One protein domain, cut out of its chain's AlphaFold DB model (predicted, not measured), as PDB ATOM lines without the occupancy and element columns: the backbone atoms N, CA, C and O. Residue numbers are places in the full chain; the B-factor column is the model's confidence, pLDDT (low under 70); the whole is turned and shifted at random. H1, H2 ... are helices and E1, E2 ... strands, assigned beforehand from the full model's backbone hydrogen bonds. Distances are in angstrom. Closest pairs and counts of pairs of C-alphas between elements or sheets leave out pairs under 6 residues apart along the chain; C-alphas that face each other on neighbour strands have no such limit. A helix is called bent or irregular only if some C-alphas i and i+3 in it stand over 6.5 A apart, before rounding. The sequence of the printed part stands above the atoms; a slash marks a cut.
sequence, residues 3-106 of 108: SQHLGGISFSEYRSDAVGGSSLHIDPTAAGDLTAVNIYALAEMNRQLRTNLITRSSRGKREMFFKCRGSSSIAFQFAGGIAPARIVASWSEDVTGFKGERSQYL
ATOM      1  N   SER A   3      25.051  -8.037 -44.299       93.31
ATOM      2  CA  SER A   3      25.101  -9.011 -43.194       93.31
ATOM      3  C   SER A   3      23.738  -9.571 -42.763       93.31
ATOM      4  O   SER A   3      23.687 -10.445 -41.908       93.31
ATOM      5  N   GLN A   4      22.628  -9.032 -43.278       92.00
ATOM      6  CA  GLN A   4      21.281  -9.531 -42.988       92.00
ATOM      7  C   GLN A   4      20.888 -10.709 -43.891       92.00
ATOM      8  O   GLN A   4      19.844 -11.306 -43.661       92.00
ATOM      9  N   HIS A   5      21.704 -11.036 -44.906       91.75
ATOM     10  CA  HIS A   5      21.509 -12.182 -45.803       91.75
ATOM     11  C   HIS A   5      20.097 -12.259 -46.411       91.75
ATOM     12  O   HIS A   5      19.481 -13.320 -46.465       91.75
ATOM     13  N   LEU A   6      19.577 -11.115 -46.867       92.19
ATOM     14  CA  LEU A   6      18.276 -11.053 -47.527       92.19
ATOM     15  C   LEU A   6      18.370 -11.751 -48.891       92.19
ATOM     16  O   LEU A   6      19.140 -11.330 -49.753       92.19
ATOM     17  N   GLY A   7      17.625 -12.844 -49.064       93.12
ATOM     18  CA  GLY A   7      17.727 -13.706 -50.244       93.12
ATOM     19  C   GLY A   7      17.515 -12.937 -51.548       93.12
ATOM     20  O   GLY A   7      16.492 -12.280 -51.707       93.12
ATOM     21  N   GLY A   8      18.485 -13.006 -52.465       94.50
ATOM     22  CA  GLY A   8      18.427 -12.311 -53.757       94.50
ATOM     23  C   GLY A   8      18.599 -10.795 -53.701       94.50
ATOM     24  O   GLY A   8      18.396 -10.130 -54.714       94.50
ATOM     25  N   ILE A   9      18.946 -10.228 -52.543       95.62
ATOM     26  CA  ILE A   9      19.057  -8.780 -52.362       95.62
ATOM     27  C   ILE A   9      20.466  -8.445 -51.897       95.62
ATOM     28  O   ILE A   9      20.947  -8.942 -50.876       95.62
ATOM     29  N   SER A  10      21.120  -7.553 -52.632       95.56
ATOM     30  CA  SER A  10      22.436  -7.031 -52.275       95.56
ATOM     31  C   SER A  10      22.422  -5.512 -52.212       95.56
ATOM     32  O   SER A  10      21.630  -4.832 -52.865       95.56
ATOM     33  N   PHE A  11      23.297  -4.985 -51.367       96.25
ATOM     34  CA  PHE A  11      23.398  -3.570 -51.062       96.25
ATOM     35  C   PHE A  11      24.787  -3.080 -51.459       96.25
ATOM     36  O   PHE A  11      25.796  -3.655 -51.041       96.25
ATOM     37  N   SER A  12      24.842  -1.995 -52.219       96.06
ATOM     38  CA  SER A  12      26.071  -1.247 -52.499       96.06
ATOM     39  C   SER A  12      25.982   0.145 -51.882       96.06
ATOM     40  O   SER A  12      24.888   0.627 -51.559       96.06
ATOM     41  N   GLU A  13      27.130   0.776 -51.644       94.38
ATOM     42  CA  GLU A  13      27.153   2.175 -51.222       94.38
ATOM     43  C   GLU A  13      26.582   3.049 -52.344       94.38
ATOM     44  O   GLU A  13      26.906   2.869 -53.516       94.38
ATOM     45  N   TYR A  14      25.725   3.997 -51.975       94.38
ATOM     46  CA  TYR A  14      25.259   5.049 -52.865       94.38
ATOM     47  C   TYR A  14      25.777   6.390 -52.355       94.38
ATOM     48  O   TYR A  14      25.642   6.701 -51.167       94.38
ATOM     49  N   ARG A  15      26.338   7.202 -53.250       92.94
ATOM     50  CA  ARG A  15      26.794   8.552 -52.930       92.94
ATOM     51  C   ARG A  15      26.504   9.487 -54.098       92.94
ATOM     52  O   ARG A  15      26.876   9.188 -55.227       92.94
ATOM     53  N   SER A  16      25.851  10.604 -53.805       89.75
ATOM     54  CA  SER A  16      25.580  11.689 -54.749       89.75
ATOM     55  C   SER A  16      25.681  13.012 -54.004       89.75
ATOM     56  O   SER A  16      24.816  13.322 -53.185       89.75
ATOM     57  N   ASP A  17      26.736  13.779 -54.275       87.69
ATOM     58  CA  ASP A  17      27.041  15.068 -53.640       87.69
ATOM     59  C   ASP A  17      26.871  15.046 -52.108       87.69
ATOM     60  O   ASP A  17      27.666  14.439 -51.391       87.69
ATOM     61  N   ALA A  18      25.814  15.687 -51.600       89.56
ATOM     62  CA  ALA A  18      25.509  15.812 -50.176       89.56
ATOM     63  C   ALA A  18      24.754  14.606 -49.580       89.56
ATOM     64  O   ALA A  18      24.507  14.575 -48.373       89.56
ATOM     65  N   VAL A  19      24.353  13.630 -50.400       87.81
ATOM     66  CA  VAL A  19      23.523  12.494 -49.981       87.81
ATOM     67  C   VAL A  19      24.315  11.195 -50.068       87.81
ATOM     68  O   VAL A  19      24.774  10.785 -51.134       87.81
ATOM     69  N   GLY A  20      24.433  10.522 -48.925       89.19
ATOM     70  CA  GLY A  20      24.897   9.142 -48.823       89.19
ATOM     71  C   GLY A  20      23.733   8.196 -48.544       89.19
ATOM     72  O   GLY A  20      22.754   8.569 -47.893       89.19
ATOM     73  N   GLY A  21      23.835   6.963 -49.023       91.75
ATOM     74  CA  GLY A  21      22.819   5.945 -48.814       91.75
ATOM     75  C   GLY A  21      23.279   4.570 -49.268       91.75
ATOM     76  O   GLY A  21      24.472   4.277 -49.348       91.75
ATOM     77  N   SER A  22      22.310   3.719 -49.582       93.12
ATOM     78  CA  SER A  22      22.577   2.408 -50.154       93.12
ATOM     79  C   SER A  22      21.732   2.198 -51.398       93.12
ATOM     80  O   SER A  22      20.532   2.472 -51.383       93.12
ATOM     81  N   SER A  23      22.372   1.715 -52.461       94.75
ATOM     82  CA  SER A  23      21.693   1.238 -53.659       94.75
ATOM     83  C   SER A  23      21.368  -0.241 -53.486       94.75
ATOM     84  O   SER A  23      22.214  -1.023 -53.037       94.75
ATOM     85  N   LEU A  24      20.133  -0.612 -53.812       94.81
ATOM     86  CA  LEU A  24      19.644  -1.981 -53.727       94.81
ATOM     87  C   LEU A  24      19.679  -2.617 -55.108       94.81
ATOM     88  O   LEU A  24      19.103  -2.087 -56.057       94.81
ATOM     89  N   HIS A  25      20.295  -3.788 -55.187       95.62
ATOM     90  CA  HIS A  25      20.154  -4.687 -56.318       95.62
ATOM     91  C   HIS A  25      19.285  -5.874 -55.906       95.62
ATOM     92  O   HIS A  25      19.540  -6.507 -54.878       95.62
ATOM     93  N   ILE A  26      18.260  -6.148 -56.709       95.50
ATOM     94  CA  ILE A  26      17.295  -7.226 -56.503       95.50
ATOM     95  C   ILE A  26      17.428  -8.174 -57.689       95.50
ATOM     96  O   ILE A  26      17.210  -7.763 -58.830       95.50
ATOM     97  N   ASP A  27      17.771  -9.427 -57.413       95.44
ATOM     98  CA  ASP A  27      17.723 -10.495 -58.403       95.44
ATOM     99  C   ASP A  27      16.250 -10.768 -58.764       95.44
ATOM    100  O   ASP A  27      15.475 -11.164 -57.887       95.44
ATOM    101  N   PRO A  28      15.837 -10.568 -60.031       93.06
ATOM    102  CA  PRO A  28      14.445 -10.732 -60.444       93.06
ATOM    103  C   PRO A  28      13.948 -12.182 -60.354       93.06
ATOM    104  O   PRO A  28      12.742 -12.415 -60.403       93.06
ATOM    105  N   THR A  29      14.854 -13.154 -60.248       93.94
ATOM    106  CA  THR A  29      14.524 -14.583 -60.164       93.94
ATOM    107  C   THR A  29      14.487 -15.105 -58.730       93.94
ATOM    108  O   THR A  29      14.017 -16.218 -58.484       93.94
ATOM    109  N   ALA A  30      14.946 -14.311 -57.762       92.00
ATOM    110  CA  ALA A  30      14.996 -14.718 -56.371       92.00
ATOM    111  C   ALA A  30      13.669 -14.459 -55.641       92.00
ATOM    112  O   ALA A  30      13.034 -13.418 -55.788       92.00
ATOM    113  N   ALA A  31      13.289 -15.379 -54.753       86.44
ATOM    114  CA  ALA A  31      12.082 -15.278 -53.926       86.44
ATOM    115  C   ALA A  31      12.258 -14.378 -52.680       86.44
ATOM    116  O   ALA A  31      11.700 -14.662 -51.619       86.44
ATOM    117  N   GLY A  32      13.080 -13.330 -52.776       86.94
ATOM    118  CA  GLY A  32      13.386 -12.435 -51.660       86.94
ATOM    119  C   GLY A  32      12.161 -11.679 -51.143       86.94
ATOM    120  O   GLY A  32      11.346 -11.186 -51.922       86.94
ATOM    121  N   ASP A  33      12.041 -11.532 -49.820       91.19
ATOM    122  CA  ASP A  33      10.998 -10.697 -49.219       91.19
ATOM    123  C   ASP A  33      11.370  -9.210 -49.346       91.19
ATOM    124  O   ASP A  33      12.127  -8.649 -48.547       91.19
ATOM    125  N   LEU A  34      10.808  -8.557 -50.363       92.00
ATOM    126  CA  LEU A  34      11.013  -7.129 -50.618       92.00
ATOM    127  C   LEU A  34      10.433  -6.237 -49.511       92.00
ATOM    128  O   LEU A  34      10.909  -5.121 -49.303       92.00
ATOM    129  N   THR A  35       9.430  -6.711 -48.772       91.06
ATOM    130  CA  THR A  35       8.829  -5.949 -47.669       91.06
ATOM    131  C   THR A  35       9.733  -5.978 -46.442       91.06
ATOM    132  O   THR A  35       9.877  -4.959 -45.754       91.06
ATOM    133  N   ALA A  36      10.404  -7.108 -46.193       93.38
ATOM    134  CA  ALA A  36      11.375  -7.249 -45.112       93.38
ATOM    135  C   ALA A  36      12.493  -6.199 -45.202       93.38
ATOM    136  O   ALA A  36      12.887  -5.637 -44.178       93.38
ATOM    137  N   VAL A  37      12.947  -5.864 -46.417       94.75
ATOM    138  CA  VAL A  37      13.971  -4.835 -46.676       94.75
ATOM    139  C   VAL A  37      13.694  -3.542 -45.911       94.75
ATOM    140  O   VAL A  37      14.592  -3.020 -45.249       94.75
ATOM    141  N   ASN A  38      12.453  -3.047 -45.943       91.81
ATOM    142  CA  ASN A  38      12.080  -1.792 -45.288       91.81
ATOM    143  C   ASN A  38      12.216  -1.864 -43.761       91.81
ATOM    144  O   ASN A  38      12.581  -0.874 -43.127       91.81
ATOM    145  N   ILE A  39      11.971  -3.032 -43.159       94.44
ATOM    146  CA  ILE A  39      12.105  -3.236 -41.710       94.44
ATOM    147  C   ILE A  39      13.576  -3.266 -41.310       94.44
ATOM    148  O   ILE A  39      13.972  -2.584 -40.362       94.44
ATOM    149  N   TYR A  40      14.403  -4.002 -42.055       95.81
ATOM    150  CA  TYR A  40      15.845  -4.035 -41.810       95.81
ATOM    151  C   TYR A  40      16.492  -2.667 -42.045       95.81
ATOM    152  O   TYR A  40      17.306  -2.236 -41.231       95.81
ATOM    153  N   ALA A  41      16.095  -1.951 -43.100       94.44
ATOM    154  CA  ALA A  41      16.594  -0.610 -43.384       94.44
ATOM    155  C   ALA A  41      16.199   0.378 -42.279       94.44
ATOM    156  O   ALA A  41      17.049   1.124 -41.795       94.44
ATOM    157  N   LEU A  42      14.940   0.356 -41.824       93.62
ATOM    158  CA  LEU A  42      14.486   1.199 -40.716       93.62
ATOM    159  C   LEU A  42      15.265   0.919 -39.427       93.62
ATOM    160  O   LEU A  42      15.674   1.856 -38.740       93.62
ATOM    161  N   ALA A  43      15.501  -0.353 -39.107       95.12
ATOM    162  CA  ALA A  43      16.293  -0.738 -37.946       95.12
ATOM    163  C   ALA A  43      17.743  -0.263 -38.044       95.12
ATOM    164  O   ALA A  43      18.270   0.294 -37.081       95.12
ATOM    165  N   GLU A  44      18.370  -0.431 -39.207       94.75
ATOM    166  CA  GLU A  44      19.747  -0.005 -39.431       94.75
ATOM    167  C   GLU A  44      19.883   1.522 -39.379       94.75
ATOM    168  O   GLU A  44      20.794   2.031 -38.726       94.75
ATOM    169  N   MET A  45      18.945   2.267 -39.969       93.50
ATOM    170  CA  MET A  45      18.918   3.730 -39.869       93.50
ATOM    171  C   MET A  45      18.707   4.195 -38.424       93.50
ATOM    172  O   MET A  45      19.429   5.072 -37.954       93.50
ATOM    173  N   ASN A  46      17.771   3.588 -37.689       94.12
ATOM    174  CA  ASN A  46      17.558   3.880 -36.268       94.12
ATOM    175  C   ASN A  46      18.821   3.605 -35.435       94.12
ATOM    176  O   ASN A  46      19.165   4.405 -34.562       94.12
ATOM    177  N   ARG A  47      19.545   2.517 -35.734       93.31
ATOM    178  CA  ARG A  47      20.813   2.159 -35.081       93.31
ATOM    179  C   ARG A  47      21.913   3.182 -35.372       93.31
ATOM    180  O   ARG A  47      22.556   3.655 -34.438       93.31
ATOM    181  N   GLN A  48      22.122   3.533 -36.642       92.81
ATOM    182  CA  GLN A  48      23.158   4.488 -37.057       92.81
ATOM    183  C   GLN A  48      22.887   5.899 -36.522       92.81
ATOM    184  O   GLN A  48      23.788   6.542 -35.990       92.81
ATOM    185  N   LEU A  49      21.635   6.356 -36.604       92.50
ATOM    186  CA  LEU A  49      21.214   7.686 -36.153       92.50
ATOM    187  C   LEU A  49      20.938   7.760 -34.646       92.50
ATOM    188  O   LEU A  49      20.607   8.835 -34.147       92.50
ATOM    189  N   ARG A  50      21.025   6.628 -33.930       93.00
ATOM    190  CA  ARG A  50      20.690   6.492 -32.502       93.00
ATOM    191  C   ARG A  50      19.331   7.115 -32.176       93.00
ATOM    192  O   ARG A  50      19.192   7.929 -31.263       93.00
ATOM    193  N   THR A  51      18.325   6.782 -32.977       92.69
ATOM    194  CA  THR A  51      17.013   7.426 -32.911       92.69
ATOM    195  C   THR A  51      15.874   6.468 -33.234       92.69
ATOM    196  O   THR A  51      16.099   5.344 -33.663       92.69
ATOM    197  N   ASN A  52      14.638   6.932 -33.045       90.62
ATOM    198  CA  ASN A  52      13.445   6.257 -33.536       90.62
ATOM    199  C   ASN A  52      12.758   7.150 -34.578       90.62
ATOM    200  O   ASN A  52      12.066   8.115 -34.240       90.62
ATOM    201  N   LEU A  53      12.957   6.824 -35.856       92.00
ATOM    202  CA  LEU A  53      12.408   7.573 -36.986       92.00
ATOM    203  C   LEU A  53      10.871   7.542 -37.036       92.00
ATOM    204  O   LEU A  53      10.274   8.507 -37.514       92.00
ATOM    205  N   ILE A  54      10.215   6.509 -36.488       91.25
ATOM    206  CA  ILE A  54       8.746   6.480 -36.366       91.25
ATOM    207  C   ILE A  54       8.289   7.553 -35.371       91.25
ATOM    208  O   ILE A  54       7.357   8.305 -35.654       91.25
ATOM    209  N   THR A  55       8.954   7.666 -34.219       89.38
ATOM    210  CA  THR A  55       8.610   8.665 -33.192       89.38
ATOM    211  C   THR A  55       8.955  10.087 -33.629       89.38
ATOM    212  O   THR A  55       8.203  11.011 -33.330       89.38
ATOM    213  N   ARG A  56      10.056  10.271 -34.370       92.44
ATOM    214  CA  ARG A  56      10.473  11.583 -34.901       92.44
ATOM    215  C   ARG A  56       9.657  12.066 -36.097       92.44
ATOM    216  O   ARG A  56       9.737  13.242 -36.447       92.44
ATOM    217  N   SER A  57       8.905  11.182 -36.742       92.25
ATOM    218  CA  SER A  57       8.056  11.546 -37.873       92.25
ATOM    219  C   SER A  57       6.843  12.354 -37.416       92.25
ATOM    220  O   SER A  57       6.257  12.088 -36.365       92.25
ATOM    221  N   SER A  58       6.422  13.320 -38.236       95.12
ATOM    222  CA  SER A  58       5.191  14.066 -37.975       95.12
ATOM    223  C   SER A  58       3.981  13.129 -37.940       95.12
ATOM    224  O   SER A  58       3.952  12.093 -38.615       95.12
ATOM    225  N   ARG A  59       2.950  13.515 -37.178       91.88
ATOM    226  CA  ARG A  59       1.731  12.714 -37.003       91.88
ATOM    227  C   ARG A  59       1.127  12.275 -38.341       91.88
ATOM    228  O   ARG A  59       0.874  11.089 -38.506       91.88
ATOM    229  N   GLY A  60       0.984  13.192 -39.301       93.56
ATOM    230  CA  GLY A  60       0.415  12.881 -40.617       93.56
ATOM    231  C   GLY A  60       1.223  11.841 -41.405       93.56
ATOM    232  O   GLY A  60       0.651  10.889 -41.928       93.56
ATOM    233  N   LYS A  61       2.561  11.950 -41.431       92.44
ATOM    234  CA  LYS A  61       3.424  10.956 -42.099       92.44
ATOM    235  C   LYS A  61       3.321   9.585 -41.431       92.44
ATOM    236  O   LYS A  61       3.238   8.567 -42.112       92.44
ATOM    237  N   ARG A  62       3.291   9.565 -40.098       92.00
ATOM    238  CA  ARG A  62       3.178   8.338 -39.309       92.00
ATOM    239  C   ARG A  62       1.826   7.646 -39.502       92.00
ATOM    240  O   ARG A  62       1.791   6.436 -39.694       92.00
ATOM    241  N   GLU A  63       0.730   8.399 -39.492       93.00
ATOM    242  CA  GLU A  63      -0.605   7.859 -39.778       93.00
ATOM    243  C   GLU A  63      -0.670   7.264 -41.186       93.00
ATOM    244  O   GLU A  63      -1.218   6.177 -41.362       93.00
ATOM    245  N   MET A  64      -0.058   7.921 -42.177       93.44
ATOM    246  CA  MET A  64      -0.015   7.381 -43.536       93.44
ATOM    247  C   MET A  64       0.799   6.101 -43.644       93.44
ATOM    248  O   MET A  64       0.328   5.136 -44.242       93.44
ATOM    249  N   PHE A  65       1.955   6.049 -42.985       89.94
ATOM    250  CA  PHE A  65       2.758   4.834 -42.902       89.94
ATOM    251  C   PHE A  65       1.966   3.652 -42.318       89.94
ATOM    252  O   PHE A  65       2.003   2.553 -42.869       89.94
ATOM    253  N   PHE A  66       1.189   3.876 -41.253       91.56
ATOM    254  CA  PHE A  66       0.365   2.820 -40.657       91.56
ATOM    255  C   PHE A  66      -0.781   2.372 -41.559       91.56
ATOM    256  O   PHE A  66      -1.068   1.179 -41.594       91.56
ATOM    257  N   LYS A  67      -1.405   3.285 -42.316       92.12
ATOM    258  CA  LYS A  67      -2.439   2.907 -43.292       92.12
ATOM    259  C   LYS A  67      -1.859   2.070 -44.428       92.12
ATOM    260  O   LYS A  67      -2.416   1.023 -44.726       92.12
ATOM    261  N   CYS A  68      -0.723   2.473 -45.002       88.88
ATOM    262  CA  CYS A  68      -0.042   1.689 -46.039       88.88
ATOM    263  C   CYS A  68       0.349   0.289 -45.550       88.88
ATOM    264  O   CYS A  68       0.304  -0.662 -46.321       88.88
ATOM    265  N   ARG A  69       0.713   0.155 -44.270       85.62
ATOM    266  CA  ARG A  69       1.047  -1.140 -43.665       85.62
ATOM    267  C   ARG A  69      -0.172  -1.935 -43.175       85.62
ATOM    268  O   ARG A  69      -0.020  -3.092 -42.806       85.62
ATOM    269  N   GLY A  70      -1.351  -1.320 -43.091       89.88
ATOM    270  CA  GLY A  70      -2.548  -1.922 -42.494       89.88
ATOM    271  C   GLY A  70      -2.490  -2.101 -40.969       89.88
ATOM    272  O   GLY A  70      -3.383  -2.715 -40.396       89.88
ATOM    273  N   SER A  71      -1.458  -1.589 -40.284       88.94
ATOM    274  CA  SER A  71      -1.315  -1.731 -38.828       88.94
ATOM    275  C   SER A  71      -0.333  -0.730 -38.214       88.94
ATOM    276  O   SER A  71       0.706  -0.406 -38.796       88.94
ATOM    277  N   SER A  72      -0.620  -0.300 -36.981       91.44
ATOM    278  CA  SER A  72       0.282   0.493 -36.133       91.44
ATOM    279  C   SER A  72       1.219  -0.359 -35.264       91.44
ATOM    280  O   SER A  72       2.107   0.195 -34.610       91.44
ATOM    281  N   SER A  73       1.077  -1.693 -35.278       91.56
ATOM    282  CA  SER A  73       1.850  -2.626 -34.437       91.56
ATOM    283  C   SER A  73       3.364  -2.448 -34.562       91.56
ATOM    284  O   SER A  73       4.094  -2.579 -33.581       91.56
ATOM    285  N   ILE A  74       3.833  -2.053 -35.749       89.31
ATOM    286  CA  ILE A  74       5.252  -1.826 -36.034       89.31
ATOM    287  C   ILE A  74       5.876  -0.763 -35.136       89.31
ATOM    288  O   ILE A  74       7.030  -0.890 -34.740       89.31
ATOM    289  N   ALA A  75       5.114   0.266 -34.761       90.69
ATOM    290  CA  ALA A  75       5.610   1.308 -33.875       90.69
ATOM    291  C   ALA A  75       5.928   0.743 -32.491       90.69
ATOM    292  O   ALA A  75       6.990   1.033 -31.944       90.69
ATOM    293  N   PHE A  76       5.045  -0.108 -31.964       90.88
ATOM    294  CA  PHE A  76       5.244  -0.779 -30.683       90.88
ATOM    295  C   PHE A  76       6.373  -1.808 -30.750       90.88
ATOM    296  O   PHE A  76       7.183  -1.871 -29.833       90.88
ATOM    297  N   GLN A  77       6.487  -2.556 -31.852       92.62
ATOM    298  CA  GLN A  77       7.582  -3.512 -32.056       92.62
ATOM    299  C   GLN A  77       8.952  -2.815 -32.055       92.62
ATOM    300  O   GLN A  77       9.859  -3.245 -31.345       92.62
ATOM    301  N   PHE A  78       9.098  -1.703 -32.782       90.88
ATOM    302  CA  PHE A  78      10.343  -0.928 -32.780       90.88
ATOM    303  C   PHE A  78      10.602  -0.221 -31.446       90.88
ATOM    304  O   PHE A  78      11.744  -0.187 -30.994       90.88
ATOM    305  N   ALA A  79       9.569   0.326 -30.797       88.69
ATOM    306  CA  ALA A  79       9.710   0.942 -29.478       88.69
ATOM    307  C   ALA A  79      10.114  -0.078 -28.400       88.69
ATOM    308  O   ALA A  79      10.913   0.245 -27.526       88.69
ATOM    309  N   GLY A  80       9.610  -1.310 -28.492       89.44
ATOM    310  CA  GLY A  80       9.960  -2.425 -27.611       89.44
ATOM    311  C   GLY A  80      11.284  -3.117 -27.950       89.44
ATOM    312  O   GLY A  80      11.604  -4.125 -27.330       89.44
ATOM    313  N   GLY A  81      12.040  -2.624 -28.939       90.38
ATOM    314  CA  GLY A  81      13.341  -3.191 -29.309       90.38
ATOM    315  C   GLY A  81      13.266  -4.579 -29.953       90.38
ATOM    316  O   GLY A  81      14.238  -5.331 -29.905       90.38
ATOM    317  N   ILE A  82      12.129  -4.944 -30.554       94.88
ATOM    318  CA  ILE A  82      11.986  -6.231 -31.237       94.88
ATOM    319  C   ILE A  82      12.910  -6.262 -32.460       94.88
ATOM    320  O   ILE A  82      12.894  -5.364 -33.300       94.88
ATOM    321  N   ALA A  83      13.706  -7.327 -32.569       94.50
ATOM    322  CA  ALA A  83      14.632  -7.507 -33.680       94.50
ATOM    323  C   ALA A  83      13.887  -7.605 -35.033       94.50
ATOM    324  O   ALA A  83      12.864  -8.295 -35.106       94.50
ATOM    325  N   PRO A  84      14.419  -7.017 -36.124       95.25
ATOM    326  CA  PRO A  84      13.806  -7.060 -37.458       95.25
ATOM    327  C   PRO A  84      13.443  -8.467 -37.929       95.25
ATOM    328  O   PRO A  84      12.333  -8.685 -38.399       95.25
ATOM    329  N   ALA A  85      14.338  -9.438 -37.715       95.44
ATOM    330  CA  ALA A  85      14.105 -10.834 -38.075       95.44
ATOM    331  C   ALA A  85      12.861 -11.416 -37.390       95.44
ATOM    332  O   ALA A  85      12.100 -12.150 -38.009       95.44
ATOM    333  N   ARG A  86      12.610 -11.043 -36.128       96.31
ATOM    334  CA  ARG A  86      11.432 -11.495 -35.377       96.31
ATOM    335  C   ARG A  86      10.151 -10.817 -35.862       96.31
ATOM    336  O   ARG A  86       9.110 -11.462 -35.881       96.31
ATOM    337  N   ILE A  87      10.229  -9.547 -36.262       94.69
ATOM    338  CA  ILE A  87       9.101  -8.831 -36.874       94.69
ATOM    339  C   ILE A  87       8.719  -9.489 -38.201       94.69
ATOM    340  O   ILE A  87       7.544  -9.740 -38.426       94.69
ATOM    341  N   VAL A  88       9.696  -9.773 -39.065       94.56
ATOM    342  CA  VAL A  88       9.461 -10.403 -40.375       94.56
ATOM    343  C   VAL A  88       8.948 -11.833 -40.208       94.56
ATOM    344  O   VAL A  88       7.969 -12.218 -40.838       94.56
ATOM    345  N   ALA A  89       9.541 -12.608 -39.294       94.50
ATOM    346  CA  ALA A  89       9.095 -13.970 -39.009       94.50
ATOM    347  C   ALA A  89       7.632 -14.033 -38.535       94.50
ATOM    348  O   ALA A  89       6.948 -15.022 -38.803       94.50
ATOM    349  N   SER A  90       7.124 -12.976 -37.887       93.56
ATOM    350  CA  SER A  90       5.736 -12.933 -37.418       93.56
ATOM    351  C   SER A  90       4.709 -12.841 -38.548       93.56
ATOM    352  O   SER A  90       3.528 -12.981 -38.271       93.56
ATOM    353  N   TRP A  91       5.117 -12.574 -39.793       93.31
ATOM    354  CA  TRP A  91       4.202 -12.519 -40.943       93.31
ATOM    355  C   TRP A  91       3.984 -13.893 -41.581       93.31
ATOM    356  O   TRP A  91       3.125 -14.043 -42.443       93.31
ATOM    357  N   SER A  92       4.784 -14.896 -41.202       93.06
ATOM    358  CA  SER A  92       4.785 -16.209 -41.858       93.06
ATOM    359  C   SER A  92       3.440 -16.934 -41.750       93.06
ATOM    360  O   SER A  92       3.013 -17.564 -42.719       93.06
ATOM    361  N   GLU A  93       2.758 -16.799 -40.612       94.31
ATOM    362  CA  GLU A  93       1.425 -17.356 -40.377       94.31
ATOM    363  C   GLU A  93       0.384 -16.708 -41.298       94.31
ATOM    364  O   GLU A  93      -0.250 -17.414 -42.081       94.31
ATOM    365  N   ASP A  94       0.306 -15.374 -41.312       94.38
ATOM    366  CA  ASP A  94      -0.613 -14.621 -42.176       94.38
ATOM    367  C   ASP A  94      -0.367 -14.909 -43.666       94.38
ATOM    368  O   ASP A  94      -1.302 -15.142 -44.432       94.38
ATOM    369  N   VAL A  95       0.901 -14.951 -44.095       94.62
ATOM    370  CA  VAL A  95       1.271 -15.274 -45.485       94.62
ATOM    371  C   VAL A  95       0.858 -16.700 -45.849       94.62
ATOM    372  O   VAL A  95       0.417 -16.944 -46.974       94.62
ATOM    373  N   THR A  96       1.006 -17.651 -44.926       96.44
ATOM    374  CA  THR A  96       0.605 -19.046 -45.147       96.44
ATOM    375  C   THR A  96      -0.912 -19.172 -45.224       96.44
ATOM    376  O   THR A  96      -1.414 -19.783 -46.169       96.44
ATOM    377  N   GLY A  97      -1.637 -18.534 -44.299       97.88
ATOM    378  CA  GLY A  97      -3.099 -18.478 -44.306       97.88
ATOM    379  C   GLY A  97      -3.632 -17.883 -45.607       97.88
ATOM    380  O   GLY A  97      -4.390 -18.536 -46.323       97.88
ATOM    381  N   PHE A  98      -3.118 -16.716 -46.002       96.62
ATOM    382  CA  PHE A  98      -3.513 -16.058 -47.248       96.62
ATOM    383  C   PHE A  98      -3.215 -16.906 -48.494       96.62
ATOM    384  O   PHE A  98      -4.015 -16.948 -49.429       96.62
ATOM    385  N   LYS A  99      -2.078 -17.617 -48.533       96.31
ATOM    386  CA  LYS A  99      -1.771 -18.555 -49.628       96.31
ATOM    387  C   LYS A  99      -2.778 -19.705 -49.703       96.31
ATOM    388  O   LYS A  99      -3.124 -20.109 -50.813       96.31
ATOM    389  N   GLY A 100      -3.235 -20.209 -48.558       97.75
ATOM    390  CA  GLY A 100      -4.292 -21.215 -48.481       97.75
ATOM    391  C   GLY A 100      -5.625 -20.673 -48.992       97.75
ATOM    392  O   GLY A 100      -6.198 -21.234 -49.923       97.75
ATOM    393  N   GLU A 101      -6.072 -19.540 -48.452       97.69
ATOM    394  CA  GLU A 101      -7.343 -18.899 -48.817       97.69
ATOM    395  C   GLU A 101      -7.418 -18.550 -50.304       97.69
ATOM    396  O   GLU A 101      -8.430 -18.823 -50.955       97.69
ATOM    397  N   ARG A 102      -6.333 -17.990 -50.862       97.50
ATOM    398  CA  ARG A 102      -6.300 -17.554 -52.262       97.50
ATOM    399  C   ARG A 102      -6.263 -18.705 -53.265       97.50
ATOM    400  O   ARG A 102      -6.545 -18.468 -54.433       97.50
ATOM    401  N   SER A 103      -5.888 -19.917 -52.843       97.00
ATOM    402  CA  SER A 103      -5.630 -21.052 -53.747       97.00
ATOM    403  C   SER A 103      -6.830 -21.399 -54.635       97.00
ATOM    404  O   SER A 103      -6.657 -21.651 -55.823       97.00
ATOM    405  N   GLN A 104      -8.046 -21.313 -54.089       96.94
ATOM    406  CA  GLN A 104      -9.299 -21.572 -54.807       96.94
ATOM    407  C   GLN A 104      -9.657 -20.500 -55.854       96.94
ATOM    408  O   GLN A 104     -10.556 -20.708 -56.662       96.94
ATOM    409  N   TYR A 105      -8.982 -19.347 -55.825       97.12
ATOM    410  CA  TYR A 105      -9.249 -18.204 -56.700       97.12
ATOM    411  C   TYR A 105      -8.137 -17.971 -57.736       97.12
ATOM    412  O   TYR A 105      -8.186 -16.982 -58.467       97.12
ATOM    413  N   LEU A 106      -7.117 -18.837 -57.796       96.56
ATOM    414  CA  LEU A 106      -6.018 -18.701 -58.754       96.56
ATOM    415  C   LEU A 106      -6.462 -19.124 -60.160       96.56
ATOM    416  O   LEU A 106      -7.061 -20.180 -60.344       96.56
TER     417      LEU A 106
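What this domain is: This is residues 3 to 106 of the 108 residues of an uncharacterized protein of Verrucomicrobia bacterium (UniProt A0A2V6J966). Helix H1 lies in the middle, between a two-stranded hairpin, E1 and E2, on one side and a loose group of short helices, H2, H3 and H4, on the other; H5 packs beside H1, and H6 sticks out as a free arm. The printed part has 104 residues, with named elements in the order E1, E2, H1, H2, H3, H4, H5, H6; its class is mixed, helices and strands. The whole is only just loose, close to compact, with a radius of gyration of the C-alphas of 15.9 A, and only just elongated, spanning 51 by 34 by 23 A.

How they stand to each other: E1, residues 9 to 16, and E2, residues 19 to 26, form an antiparallel hairpin at 152 degrees; N 10 and O 25 are 2.9 A apart, within hydrogen-bond range, as are N 21 and O 14 at 2.8 A. E1 and H1, residues 34 to 48, are only just apart, closest 8.4 A. H1 and H5, residues 84 to 89, touch at a shallow tilt of 23 degrees, opposite ways; their closest C-alphas, of Tyr 40 and Pro 84, are 5.7 A apart. H2, residues 53 to 56, is close to but not clearly touching H4, residues 73 to 79: the closest C-alphas, of Ile 54 and Ala 75, are 6.5 A apart. H3, residues 59 to 69, and H4 are near each other, closest 8.2 A. H6, residues 92 to 105, and H5 meet only through their link. Every O i to N i+4 pair is within hydrogen-bond range in H3, H4 and H5, against 9 of 11 in H1 and 8 of 10 in H6; H2 is too short for such a pair.

Where its parts are: E1 begins at C-alpha 9 (19.057, -8.780, -52.362) and is 21.6 A long; E2 is 21.7 A, H1 21.6 A and H3 15.4 A. H6, 20.5 A long, ends at C-alpha 105 (-9.249, -18.204, -56.700) and is only just irregular: C-alphas 101 and 104 are 6.8 A apart.

The domain as a whole: The two farthest C-alphas, of Asp 17 and Gln 104, are 51.6 A apart. Residues 92 to 106 stand free. The printed part has no cut and no long link, and no printed residue is under 70 in pLDDT.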